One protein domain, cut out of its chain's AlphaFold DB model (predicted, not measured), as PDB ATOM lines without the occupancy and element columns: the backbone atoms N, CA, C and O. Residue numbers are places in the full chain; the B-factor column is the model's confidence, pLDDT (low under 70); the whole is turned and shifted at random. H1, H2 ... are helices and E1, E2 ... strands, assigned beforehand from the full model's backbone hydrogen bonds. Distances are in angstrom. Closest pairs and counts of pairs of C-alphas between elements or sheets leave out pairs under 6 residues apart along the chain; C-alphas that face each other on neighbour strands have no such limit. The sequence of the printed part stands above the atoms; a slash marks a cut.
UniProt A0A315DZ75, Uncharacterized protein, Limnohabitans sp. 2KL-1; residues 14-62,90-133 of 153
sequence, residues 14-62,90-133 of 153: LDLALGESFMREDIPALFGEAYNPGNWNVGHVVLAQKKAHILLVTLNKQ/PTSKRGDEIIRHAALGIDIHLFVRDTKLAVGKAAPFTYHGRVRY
ATOM      1  N   LEU A  14      92.187 126.115  98.383       87.06
ATOM      2  CA  LEU A  14      92.817 125.140  99.270       87.06
ATOM      3  C   LEU A  14      92.189 123.749  99.151       87.06
ATOM      4  O   LEU A  14      92.906 122.767  99.304       87.06
ATOM      5  N   ASP A  15      90.906 123.624  98.824       86.44
ATOM      6  CA  ASP A  15      90.284 122.311  98.612       86.44
ATOM      7  C   ASP A  15      90.875 121.622  97.368       86.44
ATOM      8  O   ASP A  15      91.065 120.409  97.360       86.44
ATOM      9  N   LEU A  16      91.267 122.401  96.351       87.12
ATOM     10  CA  LEU A  16      91.991 121.900  95.174       87.12
ATOM     11  C   LEU A  16      93.439 121.495  95.478       87.12
ATOM     12  O   LEU A  16      94.039 120.765  94.696       87.12
ATOM     13  N   ALA A  17      94.009 121.972  96.586       92.06
ATOM     14  CA  ALA A  17      95.361 121.626  97.015       92.06
ATOM     15  C   ALA A  17      95.409 120.323  97.833       92.06
ATOM     16  O   ALA A  17      96.488 119.912  98.259       92.06
ATOM     17  N   LEU A  18      94.263 119.697  98.125       94.12
ATOM     18  CA  LEU A  18      94.205 118.488  98.942       94.12
ATOM     19  C   LEU A  18      94.993 117.345  98.283       94.12
ATOM     20  O   LEU A  18      94.734 116.980  97.143       94.12
ATOM     21  N   GLY A  19      95.951 116.769  99.012       94.25
ATOM     22  CA  GLY A  19      96.847 115.721  98.514       94.25
ATOM     23  C   GLY A  19      98.038 116.234  97.696       94.25
ATOM     24  O   GLY A  19      98.981 115.478  97.459       94.25
ATOM     25  N   GLU A  20      98.057 117.516  97.329       96.19
ATOM     26  CA  GLU A  20      99.186 118.126  96.631       96.19
ATOM     27  C   GLU A  20     100.358 118.375  97.586       96.19
ATOM     28  O   GLU A  20     100.198 118.554  98.800       96.19
ATOM     29  N   SER A  21     101.569 118.367  97.028       96.12
ATOM     30  CA  SER A  21     102.814 118.527  97.782       96.12
ATOM     31  C   SER A  21     103.500 119.850  97.459       96.12
ATOM     32  O   SER A  21     103.717 120.178  96.298       96.12
ATOM     33  N   PHE A  22     103.904 120.577  98.498       96.06
ATOM     34  CA  PHE A  22     104.458 121.928  98.398       96.06
ATOM     35  C   PHE A  22     105.818 122.013  99.084       96.06
ATOM     36  O   PHE A  22     106.006 121.476 100.183       96.06
ATOM     37  N   MET A  23     106.774 122.727  98.487       95.94
ATOM     38  CA  MET A  23     107.947 123.144  99.251       95.94
ATOM     39  C   MET A  23     107.506 124.136 100.323       95.94
ATOM     40  O   MET A  23     106.541 124.876 100.151       95.94
ATOM     41  N   ARG A  24     108.219 124.172 101.454       95.62
ATOM     42  CA  ARG A  24     107.886 125.085 102.559       95.62
ATOM     43  C   ARG A  24     107.770 126.542 102.099       95.62
ATOM     44  O   ARG A  24     106.923 127.261 102.614       95.62
ATOM     45  N   GLU A  25     108.632 126.961 101.178       95.62
ATOM     46  CA  GLU A  25     108.634 128.307 100.597       95.62
ATOM     47  C   GLU A  25     107.395 128.634  99.751       95.62
ATOM     48  O   GLU A  25     107.051 129.809  99.640       95.62
ATOM     49  N   ASP A  26     106.679 127.621  99.252       96.31
ATOM     50  CA  ASP A  26     105.482 127.790  98.418       96.31
ATOM     51  C   ASP A  26     104.180 127.807  99.238       96.31
ATOM     52  O   ASP A  26     103.186 128.405  98.825       96.31
ATOM     53  N   ILE A  27     104.178 127.205 100.435       96.88
ATOM     54  CA  ILE A  27     103.003 127.152 101.328       96.88
ATOM     55  C   ILE A  27     102.421 128.544 101.662       96.88
ATOM     56  O   ILE A  27     101.197 128.676 101.625       96.88
ATOM     57  N   PRO A  28     103.209 129.600 101.966       96.75
ATOM     58  CA  PRO A  28     102.669 130.931 102.265       96.75
ATOM     59  C   PRO A  28     101.747 131.483 101.175       96.75
ATOM     60  O   PRO A  28     100.723 132.097 101.487       96.75
ATOM     61  N   ALA A  29     102.070 131.224  99.904       95.44
ATOM     62  CA  ALA A  29     101.311 131.738  98.769       95.44
ATOM     63  C   ALA A  29      99.878 131.184  98.732       95.44
ATOM     64  O   ALA A  29      98.963 131.897  98.316       95.44
ATOM     65  N   LEU A  30      99.656 129.970  99.255       94.88
ATOM     66  CA  LEU A  30      98.322 129.373  99.398       94.88
ATOM     67  C   LEU A  30      97.405 130.186 100.329       94.88
ATOM     68  O   LEU A  30      96.186 130.122 100.207       94.88
ATOM     69  N   PHE A  31      97.986 130.984 101.228       95.00
ATOM     70  CA  PHE A  31      97.274 131.839 102.184       95.00
ATOM     71  C   PHE A  31      97.347 133.333 101.820       95.00
ATOM     72  O   PHE A  31      96.910 134.196 102.591       95.00
ATOM     73  N   GLY A  32      97.887 133.658 100.639       94.31
ATOM     74  CA  GLY A  32      98.121 135.033 100.200       94.31
ATOM     75  C   GLY A  32      99.194 135.759 101.017       94.31
ATOM     76  O   GLY A  32      99.110 136.974 101.178       94.31
ATOM     77  N   GLU A  33     100.164 135.019 101.557       95.38
ATOM     78  CA  GLU A  33     101.314 135.539 102.297       95.38
ATOM     79  C   GLU A  33     102.606 135.370 101.486       95.38
ATOM     80  O   GLU A  33     102.722 134.488 100.634       95.38
ATOM     81  N   ALA A  34     103.612 136.195 101.780       94.81
ATOM     82  CA  ALA A  34     104.962 136.018 101.250       94.81
ATOM     83  C   ALA A  34     105.803 135.131 102.181       94.81
ATOM     84  O   ALA A  34     105.643 135.152 103.408       94.81
ATOM     85  N   TYR A  35     106.742 134.373 101.612       93.62
ATOM     86  CA  TYR A  35     107.681 133.602 102.417       93.62
ATOM     87  C   TYR A  35     108.615 134.522 103.210       93.62
ATOM     88  O   TYR A  35     109.262 135.416 102.666       93.62
ATOM     89  N   ASN A  36     108.713 134.257 104.512       92.56
ATOM     90  CA  ASN A  36     109.672 134.886 105.410       92.56
ATOM     91  C   ASN A  36     110.245 133.828 106.368       92.56
ATOM     92  O   ASN A  36     109.480 133.272 107.167       92.56
ATOM     93  N   PRO A  37     111.568 133.579 106.364       89.31
ATOM     94  CA  PRO A  37     112.194 132.564 107.210       89.31
ATOM     95  C   PRO A  37     111.841 132.677 108.697       89.31
ATOM     96  O   PRO A  37     111.617 131.655 109.340       89.31
ATOM     97  N   GLY A  38     111.735 133.899 109.235       89.38
ATOM     98  CA  GLY A  38     111.435 134.127 110.655       89.38
ATOM     99  C   GLY A  38     110.071 133.589 111.102       89.38
ATOM    100  O   GLY A  38     109.925 133.178 112.249       89.38
ATOM    101  N   ASN A  39     109.099 133.530 110.187       89.31
ATOM    102  CA  ASN A  39     107.741 133.069 110.485       89.31
ATOM    103  C   ASN A  39     107.475 131.642 110.000       89.31
ATOM    104  O   ASN A  39     106.594 130.983 110.541       89.31
ATOM    105  N   TRP A  40     108.211 131.171 108.989       94.12
ATOM    106  CA  TRP A  40     107.906 129.921 108.288       94.12
ATOM    107  C   TRP A  40     108.897 128.782 108.562       94.12
ATOM    108  O   TRP A  40     108.583 127.626 108.287       94.12
ATOM    109  N   ASN A  41     110.051 129.047 109.190       91.56
ATOM    110  CA  ASN A  41     110.959 128.000 109.687       91.56
ATOM    111  C   ASN A  41     110.550 127.440 111.062       91.56
ATOM    112  O   ASN A  41     111.394 127.118 111.896       91.56
ATOM    113  N   VAL A  42     109.246 127.284 111.296       92.38
ATOM    114  CA  VAL A  42     108.671 126.686 112.510       92.38
ATOM    115  C   VAL A  42     107.629 125.630 112.142       92.38
ATOM    116  O   VAL A  42     107.125 125.603 111.025       92.38
ATOM    117  N   GLY A  43     107.310 124.738 113.083       93.62
ATOM    118  CA  GLY A  43     106.297 123.691 112.885       93.62
ATOM    119  C   GLY A  43     104.847 124.159 113.052       93.62
ATOM    120  O   GLY A  43     103.939 123.462 112.624       93.62
ATOM    121  N   HIS A  44     104.613 125.325 113.668       96.69
ATOM    122  CA  HIS A  44     103.270 125.872 113.891       96.69
ATOM    123  C   HIS A  44     103.247 127.380 113.627       96.69
ATOM    124  O   HIS A  44     103.687 128.183 114.458       96.69
ATOM    125  N   VAL A  45     102.705 127.747 112.471       97.56
ATOM    126  CA  VAL A  45     102.541 129.131 112.015       97.56
ATOM    127  C   VAL A  45     101.135 129.618 112.368       97.56
ATOM    128  O   VAL A  45     100.163 128.880 112.217       97.56
ATOM    129  N   VAL A  46     101.022 130.860 112.841       97.00
ATOM    130  CA  VAL A  46      99.738 131.506 113.153       97.00
ATOM    131  C   VAL A  46      99.589 132.743 112.278       97.00
ATOM    132  O   VAL A  46     100.375 133.683 112.389       97.00
ATOM    133  N   LEU A  47      98.561 132.753 111.434       96.88
ATOM    134  CA  LEU A  47      98.177 133.881 110.591       96.88
ATOM    135  C   LEU A  47      96.909 134.521 111.166       96.88
ATOM    136  O   LEU A  47      95.793 134.264 110.716       96.88
ATOM    137  N   ALA A  48      97.074 135.360 112.191       95.31
ATOM    138  CA  ALA A  48      95.952 135.917 112.956       95.31
ATOM    139  C   ALA A  48      94.940 136.689 112.087       95.31
ATOM    140  O   ALA A  48      93.733 136.549 112.280       95.31
ATOM    141  N   GLN A  49      95.422 137.456 111.101       95.38
ATOM    142  CA  GLN A  49      94.573 138.225 110.177       95.38
ATOM    143  C   GLN A  49      93.763 137.330 109.230       95.38
ATOM    144  O   GLN A  49      92.703 137.729 108.760       95.38
ATOM    145  N   LYS A  50      94.253 136.115 108.965       95.69
ATOM    146  CA  LYS A  50      93.597 135.116 108.114       95.69
ATOM    147  C   LYS A  50      92.747 134.130 108.910       95.69
ATOM    148  O   LYS A  50      92.126 133.270 108.306       95.69
ATOM    149  N   LYS A  51      92.756 134.224 110.247       97.12
ATOM    150  CA  LYS A  51      92.147 133.231 111.145       97.12
ATOM    151  C   LYS A  51      92.599 131.805 110.807       97.12
ATOM    152  O   LYS A  51      91.792 130.887 110.769       97.12
ATOM    153  N   ALA A  52      93.900 131.624 110.577       97.50
ATOM    154  CA  ALA A  52      94.458 130.338 110.175       97.50
ATOM    155  C   ALA A  52      95.662 129.936 111.033       97.50
ATOM    156  O   ALA A  52      96.569 130.735 111.286       97.50
ATOM    157  N   HIS A  53      95.682 128.677 111.455       98.44
ATOM    158  CA  HIS A  53      96.856 127.998 111.991       98.44
ATOM    159  C   HIS A  53      97.360 127.005 110.943       98.44
ATOM    160  O   HIS A  53      96.574 126.236 110.399       98.44
ATOM    161  N   ILE A  54      98.665 126.991 110.680       98.44
ATOM    162  CA  ILE A  54      99.296 126.046 109.754       98.44
ATOM    163  C   ILE A  54     100.246 125.153 110.543       98.44
ATOM    164  O   ILE A  54     101.189 125.639 111.177       98.44
ATOM    165  N   LEU A  55      99.989 123.848 110.498       98.19
ATOM    166  CA  LEU A  55     100.815 122.815 111.111       98.19
ATOM    167  C   LEU A  55     101.710 122.194 110.038       98.19
ATOM    168  O   LEU A  55     101.219 121.568 109.104       98.19
ATOM    169  N   LEU A  56     103.024 122.377 110.176       97.06
ATOM    170  CA  LEU A  56     104.053 121.806 109.306       97.06
ATOM    171  C   LEU A  56     104.730 120.640 110.030       97.06
ATOM    172  O   LEU A  56     105.706 120.821 110.767       97.06
ATOM    173  N   VAL A  57     104.214 119.437 109.814       95.44
ATOM    174  CA  VAL A  57     104.577 118.236 110.566       95.44
ATOM    175  C   VAL A  57     105.553 117.369 109.777       95.44
ATOM    176  O   VAL A  57     105.378 117.113 108.590       95.44
ATOM    177  N   THR A  58     106.621 116.917 110.432       92.25
ATOM    178  CA  THR A  58     107.525 115.898 109.881       92.25
ATOM    179  C   THR A  58     107.368 114.633 110.709       92.25
ATOM    180  O   THR A  58     107.730 114.639 111.883       92.25
ATOM    181  N   LEU A  59     106.853 113.564 110.107       89.31
ATOM    182  CA  LEU A  59     106.727 112.274 110.771       89.31
ATOM    183  C   LEU A  59     108.124 111.749 111.102       89.31
ATOM    184  O   LEU A  59     109.008 111.697 110.253       89.31
ATOM    185  N   ASN A  60     108.353 111.348 112.345       69.44
ATOM    186  CA  ASN A  60     109.603 110.697 112.723       69.44
ATOM    187  C   ASN A  60     109.392 109.179 112.699       69.44
ATOM    188  O   ASN A  60     109.103 108.574 113.725       69.44
ATOM    189  N   LYS A  61     109.577 108.546 111.532       59.81
ATOM    190  CA  LYS A  61     109.494 107.076 111.375       59.81
ATOM    191  C   LYS A  61     110.685 106.305 111.989       59.81
ATOM    192  O   LYS A  61     110.779 105.092 111.828       59.81
ATOM    193  N   GLN A  62     111.615 106.962 112.692       49.66
ATOM    194  CA  GLN A  62     112.822 106.304 113.216       49.66
ATOM    195  C   GLN A  62     112.568 105.556 114.531       49.66
ATOM    196  O   GLN A  62     112.864 106.045 115.629       49.66
ATOM    197  N   PRO A  90      97.129 124.238 127.540       97.06
ATOM    198  CA  PRO A  90      95.708 124.482 127.291       97.06
ATOM    199  C   PRO A  90      95.225 125.879 127.689       97.06
ATOM    200  O   PRO A  90      94.234 126.355 127.148       97.06
ATOM    201  N   THR A  91      95.911 126.537 128.629       96.50
ATOM    202  CA  THR A  91      95.559 127.876 129.134       96.50
ATOM    203  C   THR A  91      96.325 129.000 128.440       96.50
ATOM    204  O   THR A  91      95.967 130.171 128.557       96.50
ATOM    205  N   SER A  92      97.380 128.665 127.694       96.69
ATOM    206  CA  SER A  92      98.100 129.628 126.866       96.69
ATOM    207  C   SER A  92      97.213 130.111 125.717       96.69
ATOM    208  O   SER A  92      96.395 129.352 125.204       96.69
ATOM    209  N   LYS A  93      97.431 131.344 125.233       96.25
ATOM    210  CA  LYS A  93      96.692 131.893 124.078       96.25
ATOM    211  C   LYS A  93      96.638 130.909 122.901       96.25
ATOM    212  O   LYS A  93      95.580 130.687 122.331       96.25
ATOM    213  N   ARG A  94      97.781 130.304 122.561       96.38
ATOM    214  CA  ARG A  94      97.903 129.368 121.437       96.38
ATOM    215  C   ARG A  94      97.155 128.055 121.689       96.38
ATOM    216  O   ARG A  94      96.551 127.532 120.760       96.38
ATOM    217  N   GLY A  95      97.207 127.524 122.912       97.75
ATOM    218  CA  GLY A  95      96.467 126.317 123.290       97.75
ATOM    219  C   GLY A  95      94.956 126.540 123.304       97.75
ATOM    220  O   GLY A  95      94.229 125.738 122.722       97.75
ATOM    221  N   ASP A  96      94.494 127.663 123.864       98.12
ATOM    222  CA  ASP A  96      93.079 128.062 123.843       98.12
ATOM    223  C   ASP A  96      92.576 128.242 122.404       98.12
ATOM    224  O   ASP A  96      91.541 127.683 122.038       98.12
ATOM    225  N   GLU A  97      93.352 128.928 121.554       98.31
ATOM    226  CA  GLU A  97      93.040 129.084 120.129       98.31
ATOM    227  C   GLU A  97      92.922 127.734 119.411       98.31
ATOM    228  O   GLU A  97      92.039 127.599 118.572       98.31
ATOM    229  N   ILE A  98      93.749 126.730 119.737       98.31
ATOM    230  CA  ILE A  98      93.636 125.373 119.168       98.31
ATOM    231  C   ILE A  98      92.367 124.671 119.662       98.31
ATOM    232  O   ILE A  98      91.602 124.153 118.851       98.31
ATOM    233  N   ILE A  99      92.129 124.646 120.977       98.56
ATOM    234  CA  ILE A  99      90.995 123.928 121.584       98.56
ATOM    235  C   ILE A  99      89.665 124.519 121.106       98.56
ATOM    236  O   ILE A  99      88.717 123.794 120.805       98.56
ATOM    237  N   ARG A 100      89.588 125.847 121.019       98.31
ATOM    238  CA  ARG A 100      88.359 126.585 120.702       98.31
ATOM    239  C   ARG A 100      88.313 127.065 119.259       98.31
ATOM    240  O   ARG A 100      87.448 127.874 118.925       98.31
ATOM    241  N   HIS A 101      89.204 126.568 118.401       98.50
ATOM    242  CA  HIS A 101      89.403 127.092 117.051       98.50
ATOM    243  C   HIS A 101      88.091 127.194 116.259       98.50
ATOM    244  O   HIS A 101      87.812 128.227 115.661       98.50
ATOM    245  N   ALA A 102      87.222 126.180 116.354       97.25
ATOM    246  CA  ALA A 102      85.925 126.169 115.686       97.25
ATOM    247  C   ALA A 102      85.011 127.317 116.138       97.25
ATOM    248  O   ALA A 102      84.447 128.019 115.303       97.25
ATOM    249  N   ALA A 103      84.909 127.547 117.449       97.75
ATOM    250  CA  ALA A 103      84.106 128.631 118.013       97.75
ATOM    251  C   ALA A 103      84.699 130.018 117.713       97.75
ATOM    252  O   ALA A 103      83.970 131.004 117.641       97.75
ATOM    253  N   LEU A 104      86.020 130.097 117.531       97.75
ATOM    254  CA  LEU A 104      86.742 131.324 117.194       97.75
ATOM    255  C   LEU A 104      86.800 131.604 115.682       97.75
ATOM    256  O   LEU A 104      87.360 132.629 115.280       97.75
ATOM    257  N   GLY A 105      86.245 130.709 114.855       97.62
ATOM    258  CA  GLY A 105      86.323 130.787 113.397       97.62
ATOM    259  C   GLY A 105      87.750 130.660 112.862       97.62
ATOM    260  O   GLY A 105      88.067 131.265 111.844       97.62
ATOM    261  N   ILE A 106      88.620 129.947 113.584       98.31
ATOM    262  CA  ILE A 106      90.008 129.685 113.204       98.31
ATOM    263  C   ILE A 106      90.084 128.326 112.508       98.31
ATOM    264  O   ILE A 106      89.750 127.294 113.099       98.31
ATOM    265  N   ASP A 107      90.576 128.319 111.275       97.81
ATOM    266  CA  ASP A 107      90.873 127.094 110.541       97.81
ATOM    267  C   ASP A 107      92.279 126.589 110.893       97.81
ATOM    268  O   ASP A 107      93.234 127.359 111.014       97.81
ATOM    269  N   ILE A 108      92.415 125.275 111.078       98.44
ATOM    270  CA  ILE A 108      93.703 124.618 111.318       98.44
ATOM    271  C   ILE A 108      94.012 123.757 110.097       98.44
ATOM    272  O   ILE A 108      93.247 122.854 109.773       98.44
ATOM    273  N   HIS A 109      95.125 124.036 109.428       98.12
ATOM    274  CA  HIS A 109      95.563 123.376 108.202       98.12
ATOM    275  C   HIS A 109      96.729 122.433 108.488       98.12
ATOM    276  O   HIS A 109      97.710 122.837 109.118       98.12
ATOM    277  N   LEU A 110      96.637 121.195 108.002       98.25
ATOM    278  CA  LEU A 110      97.634 120.158 108.253       98.25
ATOM    279  C   LEU A 110      98.476 119.881 107.001       98.25
ATOM    280  O   LEU A 110      97.958 119.475 105.964       98.25
ATOM    281  N   PHE A 111      99.788 120.064 107.126       97.88
ATOM    282  CA  PHE A 111     100.788 119.726 106.117       97.88
ATOM    283  C   PHE A 111     101.766 118.716 106.711       97.88
ATOM    284  O   PHE A 111     102.387 118.985 107.742       97.88
ATOM    285  N   VAL A 112     101.933 117.562 106.070       96.38
ATOM    286  CA  VAL A 112     102.717 116.442 106.607       96.38
ATOM    287  C   VAL A 112     103.786 116.020 105.612       96.38
ATOM    288  O   VAL A 112     103.580 116.049 104.404       96.38
ATOM    289  N   ARG A 113     104.949 115.610 106.112       93.81
ATOM    290  CA  ARG A 113     105.972 114.922 105.319       93.81
ATOM    291  C   ARG A 113     106.626 113.808 106.113       93.81
ATOM    292  O   ARG A 113     106.720 113.892 107.335       93.81
ATOM    293  N   ASP A 114     107.155 112.814 105.416       87.50
ATOM    294  CA  ASP A 114     107.793 111.652 106.040       87.50
ATOM    295  C   ASP A 114     109.197 111.921 106.585       87.50
ATOM    296  O   ASP A 114     109.627 111.304 107.554       87.50
ATOM    297  N   THR A 115     109.956 112.803 105.944       84.06
ATOM    298  CA  THR A 115     111.344 113.087 106.314       84.06
ATOM    299  C   THR A 115     111.658 114.551 106.068       84.06
ATOM    300  O   THR A 115     110.951 115.249 105.347       84.06
ATOM    301  N   LYS A 116     112.745 115.058 106.661       80.12
ATOM    302  CA  LYS A 116     113.210 116.421 106.355       80.12
ATOM    303  C   LYS A 116     113.832 116.535 104.965       80.12
ATOM    304  O   LYS A 116     113.772 117.609 104.369       80.12
ATOM    305  N   LEU A 117     114.444 115.450 104.492       80.12
ATOM    306  CA  LEU A 117     115.184 115.394 103.240       80.12
ATOM    307  C   LEU A 117     114.671 114.258 102.354       80.12
ATOM    308  O   LEU A 117     114.473 113.142 102.835       80.12
ATOM    309  N   ALA A 118     114.536 114.540 101.063       73.81
ATOM    310  CA  ALA A 118     114.303 113.575 100.000       73.81
ATOM    311  C   ALA A 118     115.424 113.740  98.965       73.81
ATOM    312  O   ALA A 118     115.638 114.835  98.447       73.81
ATOM    313  N   VAL A 119     116.185 112.672  98.704       77.12
ATOM    314  CA  VAL A 119     117.299 112.672  97.729       77.12
ATOM    315  C   VAL A 119     118.288 113.840  97.961       77.12
ATOM    316  O   VAL A 119     118.681 114.554  97.044       77.12
ATOM    317  N   GLY A 120     118.647 114.091  99.226       75.44
ATOM    318  CA  GLY A 120     119.595 115.149  99.611       75.44
ATOM    319  C   GLY A 120     119.061 116.588  99.537       75.44
ATOM    320  O   GLY A 120     119.789 117.513  99.889       75.44
ATOM    321  N   LYS A 121     117.803 116.797  99.130       79.81
ATOM    322  CA  LYS A 121     117.125 118.105  99.107       79.81
ATOM    323  C   LYS A 121     116.017 118.165 100.154       79.81
ATOM    324  O   LYS A 121     115.600 117.130 100.665       79.81
ATOM    325  N   ALA A 122     115.540 119.366 100.486       82.19
ATOM    326  CA  ALA A 122     114.388 119.527 101.370       82.19
ATOM    327  C   ALA A 122     113.177 118.759 100.815       82.19
ATOM    328  O   ALA A 122     112.840 118.899  99.642       82.19
ATOM    329  N   ALA A 123     112.548 117.932 101.652       89.62
ATOM    330  CA  ALA A 123     111.341 117.216 101.261       89.62
ATOM    331  C   ALA A 123     110.117 118.148 101.337       89.62
ATOM    332  O   ALA A 123     110.000 118.887 102.332       89.62
ATOM    333  N   PRO A 124     109.217 118.101 100.337       95.00
ATOM    334  CA  PRO A 124     107.976 118.866 100.351       95.00
ATOM    335  C   PRO A 124     107.027 118.350 101.441       95.00
ATOM    336  O   PRO A 124     107.217 117.256 101.974       95.00
ATOM    337  N   PHE A 125     106.010 119.143 101.765       96.69
ATOM    338  CA  PHE A 125     104.899 118.746 102.621       96.69
ATOM    339  C   PHE A 125     103.641 118.514 101.791       96.69
ATOM    340  O   PHE A 125     103.278 119.362 100.981       96.69
ATOM    341  N   THR A 126     102.954 117.409 102.047       96.88
ATOM    342  CA  THR A 126     101.641 117.102 101.486       96.88
ATOM    343  C   THR A 126     100.552 117.776 102.312       96.88
ATOM    344  O   THR A 126     100.566 117.688 103.543       96.88
ATOM    345  N   TYR A 127      99.616 118.461 101.659       97.75
ATOM    346  CA  TYR A 127      98.479 119.086 102.328       97.75
ATOM    347  C   TYR A 127      97.348 118.073 102.558       97.75
ATOM    348  O   TYR A 127      96.858 117.452 101.620       97.75
ATOM    349  N   HIS A 128      96.909 117.930 103.808       96.62
ATOM    350  CA  HIS A 128      95.858 116.988 104.222       96.62
ATOM    351  C   HIS A 128      94.517 117.658 104.533       96.62
ATOM    352  O   HIS A 128      93.592 117.003 105.005       96.62
ATOM    353  N   GLY A 129      94.388 118.958 104.260       96.00
ATOM    354  CA  GLY A 129      93.142 119.675 104.488       96.00
ATOM    355  C   GLY A 129      93.062 120.359 105.850       96.00
ATOM    356  O   GLY A 129      94.050 120.531 106.577       96.00
ATOM    357  N   ARG A 130      91.837 120.784 106.168       97.25
ATOM    358  CA  ARG A 130      91.472 121.370 107.457       97.25
ATOM    359  C   ARG A 130      91.240 120.277 108.488       97.25
ATOM    360  O   ARG A 130      90.706 119.217 108.169       97.25
ATOM    361  N   VAL A 131      91.587 120.564 109.736       97.94
ATOM    362  CA  VAL A 131      91.399 119.643 110.855       97.94
ATOM    363  C   VAL A 131      90.604 120.273 111.989       97.94
ATOM    364  O   VAL A 131      90.600 121.491 112.177       97.94
ATOM    365  N   ARG A 132      89.913 119.425 112.751       98.31
ATOM    366  CA  ARG A 132      89.112 119.789 113.916       98.31
ATOM    367  C   ARG A 132      89.729 119.210 115.174       98.31
ATOM    368  O   ARG A 132      90.036 118.022 115.223       98.31
ATOM    369  N   TYR A 133      89.900 120.048 116.190       98.50
ATOM    370  CA  TYR A 133      90.280 119.592 117.523       98.50
ATOM    371  C   TYR A 133      89.236 118.599 118.058       98.50
ATOM    372  O   TYR A 133      88.038 118.882 118.008       98.50
TER     373      TYR A 133
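This is residues 14 to 62 and 90 to 133 of the 153 residues of an uncharacterized protein of Limnohabitans sp. 2KL-1 (UniProt A0A315DZ75). A single strongly twisted sheet of four strands runs through the middle of the domain, with the short helix H3 packed near the last residue of E4 and the very short helices H1 and H2 only grazing the sheet. The opening stretch, residues 14 to 26, bears no named element and is tied to the sheet by a short pairing of residues 21 to 22 with residues 125 to 126 of E4. The printed part has 93 residues, with three named helices and four named strands in the order H1 H2 E1 E2 H3 E3 E4; the sheet runs E1 E2 E3 E4 and is mixed. The class is mixed, helices and strands, with under half of the residues in named elements. The whole is compact, with a radius of gyration of the C-alphas of 13.5 A, and spans 42 by 31 by 27 A.

Look first at H1, residues 27 to 30, which only grazes the sheet with residues 27 to 28. Next comes H2, residues 37 to 40, which only grazes the sheet with residues 39 to 40; its closest C-alphas to E1, residues 44 to 47, are those of Asn 39 and Val 45, 6.7 A apart. H1 and H2 are only just apart, at 8.0 A. E1 forms a hairpin with E2, residues 52 to 58, antiparallel at 160 degrees; find N 45 and O 54 within hydrogen-bond range at 2.9 A. Past the cut, H3, residues 93 to 99, is on the sheet at a height over the sheet of 8.5 A, and is only just over none of the strands, with 2 of its C-alphas falling on E1. E3, residues 107 to 113, is parallel to E2 at 17 degrees, with N 55 and O 109 at 2.8 A. E3 forms a hairpin with E4, residues 125 to 133, antiparallel at 141 degrees, with N 126 and O 112 at 2.8 A. E4 bends by 64 degrees at residue 129, and the closest C-alphas of H3 and E4 are those of Ile 99 and Tyr 133, 6.0 A apart. The edge strands E1 and E4 are apart. In H3 every O i to N i+4 pair is within hydrogen-bond range; H1 and H2 are too short for such a pair, and each has its 1 O i to N i+3 pair within range.

Find C-alpha 27 at (103.003, 127.152, 101.328), where H1 begins; it is 5.5 A long, and H2 is 5.2 A. E1 covers 10.0 A, E2 19.5 A, H3 10.1 A and E3 20.1 A. E4 covers 20.9 A and ends at C-alpha 133, (90.280, 119.592, 117.523).

The two C-alphas farthest apart are those of Ala 103 and Gly 120, 42.2 A. Residues 63 to 89 are not printed, and C-alphas 62 and 90 are 28.7 A apart across the cut. The link from E3 to E4 is long, with residues 117 to 118 paired antiparallel with 121 to 122. The mean pLDDT of the printed part is 92.9, with residues 60 to 62 under 70.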